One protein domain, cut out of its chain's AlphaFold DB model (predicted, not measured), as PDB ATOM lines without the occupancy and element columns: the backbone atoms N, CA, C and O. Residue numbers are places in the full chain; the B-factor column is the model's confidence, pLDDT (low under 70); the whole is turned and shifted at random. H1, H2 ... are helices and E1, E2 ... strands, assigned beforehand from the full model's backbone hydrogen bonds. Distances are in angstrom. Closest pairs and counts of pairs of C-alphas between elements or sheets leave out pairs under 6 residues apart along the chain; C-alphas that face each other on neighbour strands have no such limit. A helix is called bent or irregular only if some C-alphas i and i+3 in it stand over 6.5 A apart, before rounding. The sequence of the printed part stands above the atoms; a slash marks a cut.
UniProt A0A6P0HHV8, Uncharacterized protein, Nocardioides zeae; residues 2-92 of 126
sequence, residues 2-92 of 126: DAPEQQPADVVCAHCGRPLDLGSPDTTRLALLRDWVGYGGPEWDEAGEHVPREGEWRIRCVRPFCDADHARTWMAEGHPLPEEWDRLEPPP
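Overview. This is residues 2 to 92 of the 126 residues of an uncharacterized protein of Nocardioides zeae (UniProt A0A6P0HHV8). With little regular structure, this is one long, bent hairpin of strands E1 and E2 along the longest axis, with short helix H1 at its base and the loop of residues 38 to 55 at its far end. The 91 printed residues hold E1, E2 and H1 in that order, 29 residues in named elements, mixed class, with an antiparallel sheet E1 - E2. The whole is only just loose, close to extended, with a radius of gyration of the C-alphas of 17.9 A and spans of 57 by 35 by 22 A.

Along the chain. Past residues 2 to 27, find C-alpha 28 at (55.807, -53.039, 18.837); E1 runs 24.7 A to residue 37. E2, residues 56 to 65, covers 25.3 A. H1, residues 68 to 76, ends at (51.365, -56.913, 33.640).

Arrangement. Across the hairpin, N 28 and O 65, 2.9 A apart, are within hydrogen-bond range. The closest C-alphas of E1 and H1, Thr 28 and Ala 68, are 5.9 A apart. In H1 every O i to N i+4 pair is within range.

Size, cuts and confidence. The printed part has no cut. The link E1 to E2 is long. Residues 2 to 10, 32 to 44, 50 to 61 and 79 to 92 have pLDDT under 70.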
ATOM      1  N   ASP A   2      55.096 -35.478   0.009       34.97
ATOM      2  CA  ASP A   2      54.902 -35.214   1.430       34.97
ATOM      3  C   ASP A   2      56.265 -35.177   2.115       34.97
ATOM      4  O   ASP A   2      57.137 -36.009   1.842       34.97
ATOM      5  N   ALA A   3      56.484 -34.146   2.930       34.53
ATOM      6  CA  ALA A   3      57.688 -34.038   3.734       34.53
ATOM      7  C   ALA A   3      57.754 -35.259   4.669       34.53
ATOM      8  O   ALA A   3      56.729 -35.604   5.260       34.53
ATOM      9  N   PRO A   4      58.911 -35.930   4.805       38.16
ATOM     10  CA  PRO A   4      59.041 -37.021   5.756       38.16
ATOM     11  C   PRO A   4      58.761 -36.471   7.152       38.16
ATOM     12  O   PRO A   4      59.446 -35.558   7.620       38.16
ATOM     13  N   GLU A   5      57.718 -37.009   7.774       46.38
ATOM     14  CA  GLU A   5      57.344 -36.752   9.156       46.38
ATOM     15  C   GLU A   5      58.593 -36.950  10.022       46.38
ATOM     16  O   GLU A   5      59.176 -38.037  10.059       46.38
ATOM     17  N   GLN A   6      59.086 -35.860  10.614       43.34
ATOM     18  CA  GLN A   6      60.303 -35.874  11.417       43.34
ATOM     19  C   GLN A   6      60.061 -36.779  12.625       43.34
ATOM     20  O   GLN A   6      59.347 -36.405  13.552       43.34
ATOM     21  N   GLN A   7      60.644 -37.982  12.609       49.62
ATOM     22  CA  GLN A   7      60.669 -38.841  13.788       49.62
ATOM     23  C   GLN A   7      61.329 -38.059  14.933       49.62
ATOM     24  O   GLN A   7      62.434 -37.540  14.740       49.62
ATOM     25  N   PRO A   8      60.686 -37.944  16.110       53.69
ATOM     26  CA  PRO A   8      61.317 -37.312  17.257       53.69
ATOM     27  C   PRO A   8      62.610 -38.069  17.575       53.69
ATOM     28  O   PRO A   8      62.624 -39.297  17.607       53.69
ATOM     29  N   ALA A   9      63.705 -37.330  17.755       55.34
ATOM     30  CA  ALA A   9      65.069 -37.857  17.708       55.34
ATOM     31  C   ALA A   9      65.437 -38.857  18.824       55.34
ATOM     32  O   ALA A   9      66.515 -39.433  18.764       55.34
ATOM     33  N   ASP A  10      64.551 -39.125  19.788       69.31
ATOM     34  CA  ASP A  10      64.855 -39.933  20.974       69.31
ATOM     35  C   ASP A  10      63.712 -40.899  21.342       69.31
ATOM     36  O   ASP A  10      63.209 -40.908  22.468       69.31
ATOM     37  N   VAL A  11      63.257 -41.728  20.397       81.50
ATOM     38  CA  VAL A  11      62.261 -42.766  20.713       81.50
ATOM     39  C   VAL A  11      62.933 -43.954  21.398       81.50
ATOM     40  O   VAL A  11      63.800 -44.611  20.824       81.50
ATOM     41  N   VAL A  12      62.503 -44.264  22.623       88.50
ATOM     42  CA  VAL A  12      63.032 -45.372  23.431       88.50
ATOM     43  C   VAL A  12      61.941 -46.364  23.820       88.50
ATOM     44  O   VAL A  12      60.767 -46.017  23.925       88.50
ATOM     45  N   CYS A  13      62.330 -47.612  24.065       88.88
ATOM     46  CA  CYS A  13      61.447 -48.634  24.608       88.88
ATOM     47  C   CYS A  13      60.966 -48.236  26.003       88.88
ATOM     48  O   CYS A  13      61.785 -48.040  26.900       88.88
ATOM     49  N   ALA A  14      59.652 -48.204  26.208       86.75
ATOM     50  CA  ALA A  14      59.065 -47.807  27.487       86.75
ATOM     51  C   ALA A  14      59.407 -48.761  28.647       86.75
ATOM     52  O   ALA A  14      59.406 -48.342  29.798       86.75
ATOM     53  N   HIS A  15      59.724 -50.027  28.354       89.50
ATOM     54  CA  HIS A  15      60.101 -51.007  29.375       89.50
ATOM     55  C   HIS A  15      61.600 -50.966  29.719       89.50
ATOM     56  O   HIS A  15      61.968 -50.924  30.888       89.50
ATOM     57  N   CYS A  16      62.488 -50.976  28.716       89.75
ATOM     58  CA  CYS A  16      63.933 -51.150  28.939       89.75
ATOM     59  C   CYS A  16      64.797 -49.926  28.594       89.75
ATOM     60  O   CYS A  16      66.020 -49.996  28.711       89.75
ATOM     61  N   GLY A  17      64.197 -48.830  28.121       87.69
ATOM     62  CA  GLY A  17      64.880 -47.571  27.804       87.69
ATOM     63  C   GLY A  17      65.820 -47.618  26.596       87.69
ATOM     64  O   GLY A  17      66.526 -46.648  26.333       87.69
ATOM     65  N   ARG A  18      65.867 -48.730  25.851       89.56
ATOM     66  CA  ARG A  18      66.728 -48.847  24.666       89.56
ATOM     67  C   ARG A  18      66.226 -47.955  23.526       89.56
ATOM     68  O   ARG A  18      65.018 -47.954  23.296       89.56
ATOM     69  N   PRO A  19      67.120 -47.281  22.780       89.06
ATOM     70  CA  PRO A  19      66.757 -46.576  21.555       89.06
ATOM     71  C   PRO A  19      66.065 -47.513  20.566       89.06
ATOM     72  O   PRO A  19      66.485 -48.663  20.402       89.06
ATOM     73  N   LEU A  20      65.008 -47.024  19.928       86.12
ATOM     74  CA  LEU A  20      64.214 -47.773  18.965       86.12
ATOM     75  C   LEU A  20      64.322 -47.157  17.578       86.12
ATOM     76  O   LEU A  20      64.176 -45.950  17.402       86.12
ATOM     77  N   ASP A  21      64.473 -48.030  16.587       83.75
ATOM     78  CA  ASP A  21      64.148 -47.698  15.210       83.75
ATOM     79  C   ASP A  21      62.658 -47.977  14.984       83.75
ATOM     80  O   ASP A  21      62.194 -49.122  14.979       83.75
ATOM     81  N   LEU A  22      61.887 -46.907  14.813       78.81
ATOM     82  CA  LEU A  22      60.455 -46.973  14.560       78.81
ATOM     83  C   LEU A  22      60.088 -47.576  13.193       78.81
ATOM     84  O   LEU A  22      58.910 -47.892  13.000       78.81
ATOM     85  N   GLY A  23      61.048 -47.706  12.270       78.62
ATOM     86  CA  GLY A  23      60.900 -48.392  10.985       78.62
ATOM     87  C   GLY A  23      61.197 -49.893  11.041       78.62
ATOM     88  O   GLY A  23      60.905 -50.602  10.077       78.62
ATOM     89  N   SER A  24      61.747 -50.394  12.154       80.62
ATOM     90  CA  SER A  24      62.005 -51.823  12.337       80.62
ATOM     91  C   SER A  24      60.694 -52.613  12.487       80.62
ATOM     92  O   SER A  24      59.816 -52.185  13.241       80.62
ATOM     93  N   PRO A  25      60.550 -53.780  11.825       80.94
ATOM     94  CA  PRO A  25      59.350 -54.615  11.927       80.94
ATOM     95  C   PRO A  25      59.159 -55.247  13.313       80.94
ATOM     96  O   PRO A  25      58.047 -55.646  13.646       80.94
ATOM     97  N   ASP A  26      60.221 -55.331  14.115       79.81
ATOM     98  CA  ASP A  26      60.167 -55.926  15.454       79.81
ATOM     99  C   ASP A  26      59.607 -54.942  16.496       79.81
ATOM    100  O   ASP A  26      59.055 -55.345  17.524       79.81
ATOM    101  N   THR A  27      59.670 -53.638  16.201       84.62
ATOM    102  CA  THR A  27      59.177 -52.581  17.084       84.62
ATOM    103  C   THR A  27      57.662 -52.683  17.254       84.62
ATOM    104  O   THR A  27      56.880 -52.460  16.329       84.62
ATOM    105  N   THR A  28      57.227 -52.949  18.483       83.56
ATOM    106  CA  THR A  28      55.807 -53.039  18.837       83.56
ATOM    107  C   THR A  28      55.312 -51.705  19.388       83.56
ATOM    108  O   THR A  28      55.979 -51.074  20.205       83.56
ATOM    109  N   ARG A  29      54.120 -51.261  18.975       81.50
ATOM    110  CA  ARG A  29      53.486 -50.034  19.486       81.50
ATOM    111  C   ARG A  29      52.160 -50.364  20.148       81.50
ATOM    112  O   ARG A  29      51.307 -51.002  19.535       81.50
ATOM    113  N   LEU A  30      51.980 -49.904  21.381       79.62
ATOM    114  CA  LEU A  30      50.732 -50.048  22.116       79.62
ATOM    115  C   LEU A  30      49.952 -48.733  22.100       79.62
ATOM    116  O   LEU A  30      50.528 -47.672  22.331       79.62
ATOM    117  N   ALA A  31      48.648 -48.812  21.835       75.88
ATOM    118  CA  ALA A  31      47.734 -47.675  21.764       75.88
ATOM    119  C   ALA A  31      46.604 -47.861  22.785       75.88
ATOM    120  O   ALA A  31      45.929 -48.889  22.748       75.88
ATOM    121  N   LEU A  32      46.396 -46.898  23.693       66.56
ATOM    122  CA  LEU A  32      45.444 -47.070  24.809       66.56
ATOM    123  C   LEU A  32      44.178 -46.226  24.706       66.56
ATOM    124  O   LEU A  32      43.129 -46.645  25.183       66.56
ATOM    125  N   LEU A  33      44.232 -45.067  24.058       64.38
ATOM    126  CA  LEU A  33      43.040 -44.244  23.895       64.38
ATOM    127  C   LEU A  33      42.702 -44.106  22.421       64.38
ATOM    128  O   LEU A  33      43.484 -43.541  21.656       64.38
ATOM    129  N   ARG A  34      41.525 -44.622  22.060       59.72
ATOM    130  CA  ARG A  34      40.915 -44.463  20.747       59.72
ATOM    131  C   ARG A  34      39.694 -43.565  20.904       59.72
ATOM    132  O   ARG A  34      38.715 -43.975  21.522       59.72
ATOM    133  N   ASP A  35      39.757 -42.346  20.398       60.59
ATOM    134  CA  ASP A  35      38.619 -41.437  20.378       60.59
ATOM    135  C   ASP A  35      38.059 -41.328  18.965       60.59
ATOM    136  O   ASP A  35      38.788 -41.300  17.977       60.59
ATOM    137  N   TRP A  36      36.737 -41.304  18.863       56.66
ATOM    138  CA  TRP A  36      36.068 -41.008  17.609       56.66
ATOM    139  C   TRP A  36      36.015 -39.492  17.453       56.66
ATOM    140  O   TRP A  36      35.283 -38.815  18.179       56.66
ATOM    141  N   VAL A  37      36.810 -38.953  16.534       61.00
ATOM    142  CA  VAL A  37      36.786 -37.528  16.207       61.00
ATOM    143  C   VAL A  37      35.946 -37.332  14.957       61.00
ATOM    144  O   VAL A  37      36.109 -38.044  13.972       61.00
ATOM    145  N   GLY A  38      35.024 -36.371  15.008       55.53
ATOM    146  CA  GLY A  38      34.126 -36.071  13.890       55.53
ATOM    147  C   GLY A  38      32.638 -36.270  14.175       55.53
ATOM    148  O   GLY A  38      31.839 -36.052  13.274       55.53
ATOM    149  N   TYR A  39      32.227 -36.591  15.411       50.94
ATOM    150  CA  TYR A  39      30.812 -36.481  15.800       50.94
ATOM    151  C   TYR A  39      30.432 -35.009  16.035       50.94
ATOM    152  O   TYR A  39      30.156 -34.576  17.150       50.94
ATOM    153  N   GLY A  40      30.475 -34.213  14.970       51.75
ATOM    154  CA  GLY A  40      30.042 -32.820  14.951       51.75
ATOM    155  C   GLY A  40      28.530 -32.697  14.781       51.75
ATOM    156  O   GLY A  40      28.093 -31.912  13.960       51.75
ATOM    157  N   GLY A  41      27.730 -33.494  15.497       54.19
ATOM    158  CA  GLY A  41      26.274 -33.516  15.321       54.19
ATOM    159  C   GLY A  41      25.818 -33.815  13.879       54.19
ATOM    160  O   GLY A  41      26.630 -34.132  13.013       54.19
ATOM    161  N   PRO A  42      24.503 -33.783  13.617       59.06
ATOM    162  CA  PRO A  42      23.983 -33.838  12.257       59.06
ATOM    163  C   PRO A  42      24.400 -32.572  11.495       59.06
ATOM    164  O   PRO A  42      23.979 -31.471  11.851       59.06
ATOM    165  N   GLU A  43      25.225 -32.726  10.460       61.00
ATOM    166  CA  GLU A  43      25.526 -31.654   9.511       61.00
ATOM    167  C   GLU A  43      24.490 -31.741   8.385       61.00
ATOM    168  O   GLU A  43      24.263 -32.809   7.813       61.00
ATOM    169  N   TRP A  44      23.788 -30.639   8.143       68.62
ATOM    170  CA  TRP A  44      22.755 -30.555   7.118       68.62
ATOM    171  C   TRP A  44      23.337 -29.804   5.928       68.62
ATOM    172  O   TRP A  44      23.939 -28.745   6.119       68.62
ATOM    173  N   ASP A  45      23.192 -30.344   4.723       72.94
ATOM    174  CA  ASP A  45      23.592 -29.623   3.515       72.94
ATOM    175  C   ASP A  45      22.633 -28.458   3.201       72.94
ATOM    176  O   ASP A  45      21.634 -28.223   3.887       72.94
ATOM    177  N   GLU A  46      22.930 -27.708   2.137       71.62
ATOM    178  CA  GLU A  46      22.091 -26.591   1.679       71.62
ATOM    179  C   GLU A  46      20.672 -27.027   1.259       71.62
ATOM    180  O   GLU A  46      19.768 -26.192   1.190       71.62
ATOM    181  N   ALA A  47      20.461 -28.322   1.000       78.62
ATOM    182  CA  ALA A  47      19.166 -28.913   0.679       78.62
ATOM    183  C   ALA A  47      18.409 -29.413   1.926       78.62
ATOM    184  O   ALA A  47      17.238 -29.788   1.821       78.62
ATOM    185  N   GLY A  48      19.030 -29.375   3.107       77.06
ATOM    186  CA  GLY A  48      18.453 -29.909   4.334       77.06
ATOM    187  C   GLY A  48      18.467 -31.436   4.379       77.06
ATOM    188  O   GLY A  48      17.607 -32.027   5.032       77.06
ATOM    189  N   GLU A  49      19.426 -32.085   3.720       74.50
ATOM    190  CA  GLU A  49      19.715 -33.507   3.884       74.50
ATOM    191  C   GLU A  49      20.818 -33.729   4.922       74.50
ATOM    192  O   GLU A  49      21.760 -32.949   5.057       74.50
ATOM    193  N   HIS A  50      20.691 -34.814   5.686       62.81
ATOM    194  CA  HIS A  50      21.674 -35.184   6.693       62.81
ATOM    195  C   HIS A  50      22.912 -35.775   6.015       62.81
ATOM    196  O   HIS A  50      22.876 -36.908   5.527       62.81
ATOM    197  N   VAL A  51      24.030 -35.058   6.055       64.62
ATOM    198  CA  VAL A  51      25.299 -35.546   5.520       64.62
ATOM    199  C   VAL A  51      26.026 -36.308   6.628       64.62
ATOM    200  O   VAL A  51      26.367 -35.725   7.661       64.62
ATOM    201  N   PRO A  52      26.255 -37.626   6.485       57.03
ATOM    202  CA  PRO A  52      27.068 -38.352   7.441       57.03
ATOM    203  C   PRO A  52      28.496 -37.820   7.355       57.03
ATOM    204  O   PRO A  52      29.203 -38.045   6.375       57.03
ATOM    205  N   ARG A  53      28.933 -37.114   8.396       61.91
ATOM    206  CA  ARG A  53      30.341 -36.780   8.541       61.91
ATOM    207  C   ARG A  53      31.083 -38.069   8.867       61.91
ATOM    208  O   ARG A  53      30.842 -38.680   9.911       61.91
ATOM    209  N   GLU A  54      31.943 -38.514   7.956       62.53
ATOM    210  CA  GLU A  54      32.832 -39.639   8.221       62.53
ATOM    211  C   GLU A  54      33.744 -39.241   9.382       62.53
ATOM    212  O   GLU A  54      34.597 -38.363   9.267       62.53
ATOM    213  N   GLY A  55      33.484 -39.819  10.552       60.72
ATOM    214  CA  GLY A  55      34.394 -39.687  11.673       60.72
ATOM    215  C   GLY A  55      35.599 -40.591  11.467       60.72
ATOM    216  O   GLY A  55      35.540 -41.612  10.780       60.72
ATOM    217  N   GLU A  56      36.698 -40.216  12.096       65.38
ATOM    218  CA  GLU A  56      37.901 -41.025  12.127       65.38
ATOM    219  C   GLU A  56      38.204 -41.430  13.565       65.38
ATOM    220  O   GLU A  56      38.030 -40.674  14.525       65.38
ATOM    221  N   TRP A  57      38.670 -42.662  13.722       64.75
ATOM    222  CA  TRP A  57      39.226 -43.089  14.991       64.75
ATOM    223  C   TRP A  57      40.637 -42.533  15.130       64.75
ATOM    224  O   TRP A  57      41.537 -42.971  14.414       64.75
ATOM    225  N   ARG A  58      40.846 -41.639  16.090       63.38
ATOM    226  CA  ARG A  58      42.176 -41.149  16.441       63.38
ATOM    227  C   ARG A  58      42.740 -41.940  17.608       63.38
ATOM    228  O   ARG A  58      42.012 -42.420  18.474       63.38
ATOM    229  N   ILE A  59      44.053 -42.127  17.587       65.62
ATOM    230  CA  ILE A  59      44.805 -42.663  18.718       65.62
ATOM    231  C   ILE A  59      45.381 -41.455  19.450       65.62
ATOM    232  O   ILE A  59      46.072 -40.660  18.823       65.62
ATOM    233  N   ARG A  60      45.113 -41.297  20.752       64.75
ATOM    234  CA  ARG A  60      45.665 -40.160  21.522       64.75
ATOM    235  C   ARG A  60      46.957 -40.467  22.255       64.75
ATOM    236  O   ARG A  60      47.719 -39.552  22.546       64.75
ATOM    237  N   CYS A  61      47.176 -41.735  22.582       69.38
ATOM    238  CA  CYS A  61      48.298 -42.155  23.406       69.38
ATOM    239  C   CYS A  61      48.938 -43.394  22.790       69.38
ATOM    240  O   CYS A  61      48.251 -44.399  22.585       69.38
ATOM    241  N   VAL A  62      50.241 -43.318  22.515       77.25
ATOM    242  CA  VAL A  62      51.037 -44.419  21.959       77.25
ATOM    243  C   VAL A  62      52.274 -44.624  22.821       77.25
ATOM    244  O   VAL A  62      52.898 -43.656  23.244       77.25
ATOM    245  N   ARG A  63      52.654 -45.883  23.058       84.94
ATOM    246  CA  ARG A  63      53.939 -46.240  23.668       84.94
ATOM    247  C   ARG A  63      54.685 -47.285  22.831       84.94
ATOM    248  O   ARG A  63      54.073 -48.286  22.447       84.94
ATOM    249  N   PRO A  64      55.975 -47.067  22.519       88.12
ATOM    250  CA  PRO A  64      56.769 -47.999  21.732       88.12
ATOM    251  C   PRO A  64      57.588 -48.962  22.611       88.12
ATOM    252  O   PRO A  64      58.048 -48.620  23.702       88.12
ATOM    253  N   PHE A  65      57.788 -50.177  22.107       89.94
ATOM    254  CA  PHE A  65      58.495 -51.278  22.757       89.94
ATOM    255  C   PHE A  65      59.400 -51.988  21.750       89.94
ATOM    256  O   PHE A  65      59.105 -52.017  20.556       89.94
ATOM    257  N   CYS A  66      60.482 -52.601  22.240       90.19
ATOM    258  CA  CYS A  66      61.359 -53.423  21.399       90.19
ATOM    259  C   CYS A  66      60.624 -54.602  20.757       90.19
ATOM    260  O   CYS A  66      60.977 -54.979  19.651       90.19
ATOM    261  N   ASP A  67      59.656 -55.182  21.469       89.69
ATOM    262  CA  ASP A  67      58.916 -56.378  21.078       89.69
ATOM    263  C   ASP A  67      57.612 -56.506  21.894       89.69
ATOM    264  O   ASP A  67      57.308 -55.699  22.785       89.69
ATOM    265  N   ALA A  68      56.826 -57.536  21.575       89.44
ATOM    266  CA  ALA A  68      55.558 -57.819  22.233       89.44
ATOM    267  C   ALA A  68      55.710 -58.309  23.686       89.44
ATOM    268  O   ALA A  68      54.784 -58.131  24.480       89.44
ATOM    269  N   ASP A  69      56.840 -58.909  24.058       91.38
ATOM    270  CA  ASP A  69      57.044 -59.454  25.404       91.38
ATOM    271  C   ASP A  69      57.380 -58.349  26.409       91.38
ATOM    272  O   ASP A  69      56.846 -58.345  27.523       91.38
ATOM    273  N   HIS A  70      58.149 -57.342  25.994       91.44
ATOM    274  CA  HIS A  70      58.326 -56.101  26.742       91.44
ATOM    275  C   HIS A  70      56.994 -55.373  26.945       91.44
ATOM    276  O   HIS A  70      56.704 -54.940  28.058       91.44
ATOM    277  N   ALA A  71      56.154 -55.285  25.907       88.50
ATOM    278  CA  ALA A  71      54.832 -54.669  26.030       88.50
ATOM    279  C   ALA A  71      53.933 -55.421  27.028       88.50
ATOM    280  O   ALA A  71      53.269 -54.802  27.859       88.50
ATOM    281  N   ARG A  72      53.922 -56.762  26.982       88.44
ATOM    282  CA  ARG A  72      53.141 -57.600  27.909       88.44
ATOM    283  C   ARG A  72      53.616 -57.483  29.348       88.44
ATOM    284  O   ARG A  72      52.781 -57.342  30.233       88.44
ATOM    285  N   THR A  73      54.927 -57.549  29.567       89.56
ATOM    286  CA  THR A  73      55.527 -57.432  30.903       89.56
ATOM    287  C   THR A  73      55.179 -56.086  31.515       89.56
ATOM    288  O   THR A  73      54.632 -56.031  32.609       89.56
ATOM    289  N   TRP A  74      55.368 -55.018  30.747       86.56
ATOM    290  CA  TRP A  74      55.043 -53.666  31.173       86.56
ATOM    291  C   TRP A  74      53.553 -53.498  31.523       86.56
ATOM    292  O   TRP A  74      53.222 -52.977  32.584       86.56
ATOM    293  N   MET A  75      52.632 -54.034  30.711       84.31
ATOM    294  CA  MET A  75      51.202 -54.050  31.063       84.31
ATOM    295  C   MET A  75      50.903 -54.877  32.325       84.31
ATOM    296  O   MET A  75      50.062 -54.490  33.133       84.31
ATOM    297  N   ALA A  76      51.564 -56.025  32.493       86.31
ATOM    298  CA  ALA A  76      51.365 -56.913  33.640       86.31
ATOM    299  C   ALA A  76      51.879 -56.305  34.956       86.31
ATOM    300  O   ALA A  76      51.326 -56.587  36.017       86.31
ATOM    301  N   GLU A  77      52.888 -55.436  34.881       84.94
ATOM    302  CA  GLU A  77      53.403 -54.636  36.000       84.94
ATOM    303  C   GLU A  77      52.436 -53.513  36.429       84.94
ATOM    304  O   GLU A  77      52.667 -52.847  37.435       84.94
ATOM    305  N   GLY A  78      51.321 -53.333  35.713       70.38
ATOM    306  CA  GLY A  78      50.311 -52.318  36.007       70.38
ATOM    307  C   GLY A  78      50.588 -50.970  35.347       70.38
ATOM    308  O   GLY A  78      49.947 -49.980  35.702       70.38
ATOM    309  N   HIS A  79      51.512 -50.927  34.385       68.38
ATOM    310  CA  HIS A  79      51.763 -49.737  33.595       68.38
ATOM    311  C   HIS A  79      50.798 -49.602  32.409       68.38
ATOM    312  O   HIS A  79      50.269 -50.588  31.883       68.38
ATOM    313  N   PRO A  80      50.610 -48.361  31.942       66.00
ATOM    314  CA  PRO A  80      51.142 -47.124  32.520       66.00
ATOM    315  C   PRO A  80      50.197 -46.494  33.532       66.00
ATOM    316  O   PRO A  80      48.970 -46.588  33.432       66.00
ATOM    317  N   LEU A  81      50.792 -45.725  34.436       65.44
ATOM    318  CA  LEU A  81      50.046 -44.730  35.191       65.44
ATOM    319  C   LEU A  81      49.477 -43.675  34.215       65.44
ATOM    320  O   LEU A  81      50.085 -43.407  33.177       65.44
ATOM    321  N   PRO A  82      48.326 -43.038  34.509       61.78
ATOM    322  CA  PRO A  82      47.681 -42.082  33.596       61.78
ATOM    323  C   PRO A  82      48.588 -40.950  33.082       61.78
ATOM    324  O   PRO A  82      48.340 -40.394  32.014       61.78
ATOM    325  N   GLU A  83      49.629 -40.616  33.841       62.94
ATOM    326  CA  GLU A  83      50.598 -39.551  33.574       62.94
ATOM    327  C   GLU A  83      51.746 -39.988  32.645       62.94
ATOM    328  O   GLU A  83      52.423 -39.143  32.069       62.94
ATOM    329  N   GLU A  84      51.954 -41.294  32.459       62.31
ATOM    330  CA  GLU A  84      53.072 -41.863  31.690       62.31
ATOM    331  C   GLU A  84      52.738 -42.048  30.200       62.31
ATOM    332  O   GLU A  84      53.553 -42.560  29.428       62.31
ATOM    333  N   TRP A  85      51.545 -41.646  29.764       67.25
ATOM    334  CA  TRP A  85      51.199 -41.619  28.347       67.25
ATOM    335  C   TRP A  85      51.755 -40.374  27.672       67.25
ATOM    336  O   TRP A  85      51.381 -39.255  28.025       67.25
ATOM    337  N   ASP A  86      52.552 -40.576  26.622       65.44
ATOM    338  CA  ASP A  86      52.849 -39.492  25.693       65.44
ATOM    339  C   ASP A  86      51.546 -39.145  24.970       65.44
ATOM    340  O   ASP A  86      50.972 -39.966  24.243       65.44
ATOM    341  N   ARG A  87      51.041 -37.936  25.217       63.91
ATOM    342  CA  ARG A  87      49.931 -37.395  24.439       63.91
ATOM    343  C   ARG A  87      50.475 -37.066  23.061       63.91
ATOM    344  O   ARG A  87      51.400 -36.268  22.946       63.91
ATOM    345  N   LEU A  88      49.884 -37.659  22.033       63.19
ATOM    346  CA  LEU A  88      50.062 -37.155  20.681       63.19
ATOM    347  C   LEU A  88      49.514 -35.728  20.667       63.19
ATOM    348  O   LEU A  88      48.384 -35.496  21.112       63.19
ATOM    349  N   GLU A  89      50.337 -34.772  20.233       57.50
ATOM    350  CA  GLU A  89      49.872 -33.403  20.040       57.50
ATOM    351  C   GLU A  89      48.626 -33.451  19.144       57.50
ATOM    352  O   GLU A  89      48.600 -34.212  18.166       57.50
ATOM    353  N   PRO A  90      47.551 -32.719  19.489       55.44
ATOM    354  CA  PRO A  90      46.415 -32.625  18.591       55.44
ATOM    355  C   PRO A  90      46.921 -32.131  17.230       55.44
ATOM    356  O   PRO A  90      47.847 -31.313  17.197       55.44
ATOM    357  N   PRO A  91      46.337 -32.598  16.107       49.78
ATOM    358  CA  PRO A  91      46.667 -32.011  14.818       49.78
ATOM    359  C   PRO A  91      46.483 -30.495  14.935       49.78
ATOM    360  O   PRO A  91      45.544 -30.072  15.624       49.78
ATOM    361  N   PRO A  92      47.366 -29.687  14.317       51.81
ATOM    362  CA  PRO A  92      47.207 -28.243  14.340       51.81
ATOM    363  C   PRO A  92      45.768 -27.935  13.939       51.81
ATOM    364  O   PRO A  92      45.292 -28.464  12.928       51.81
TER     365      PRO A  92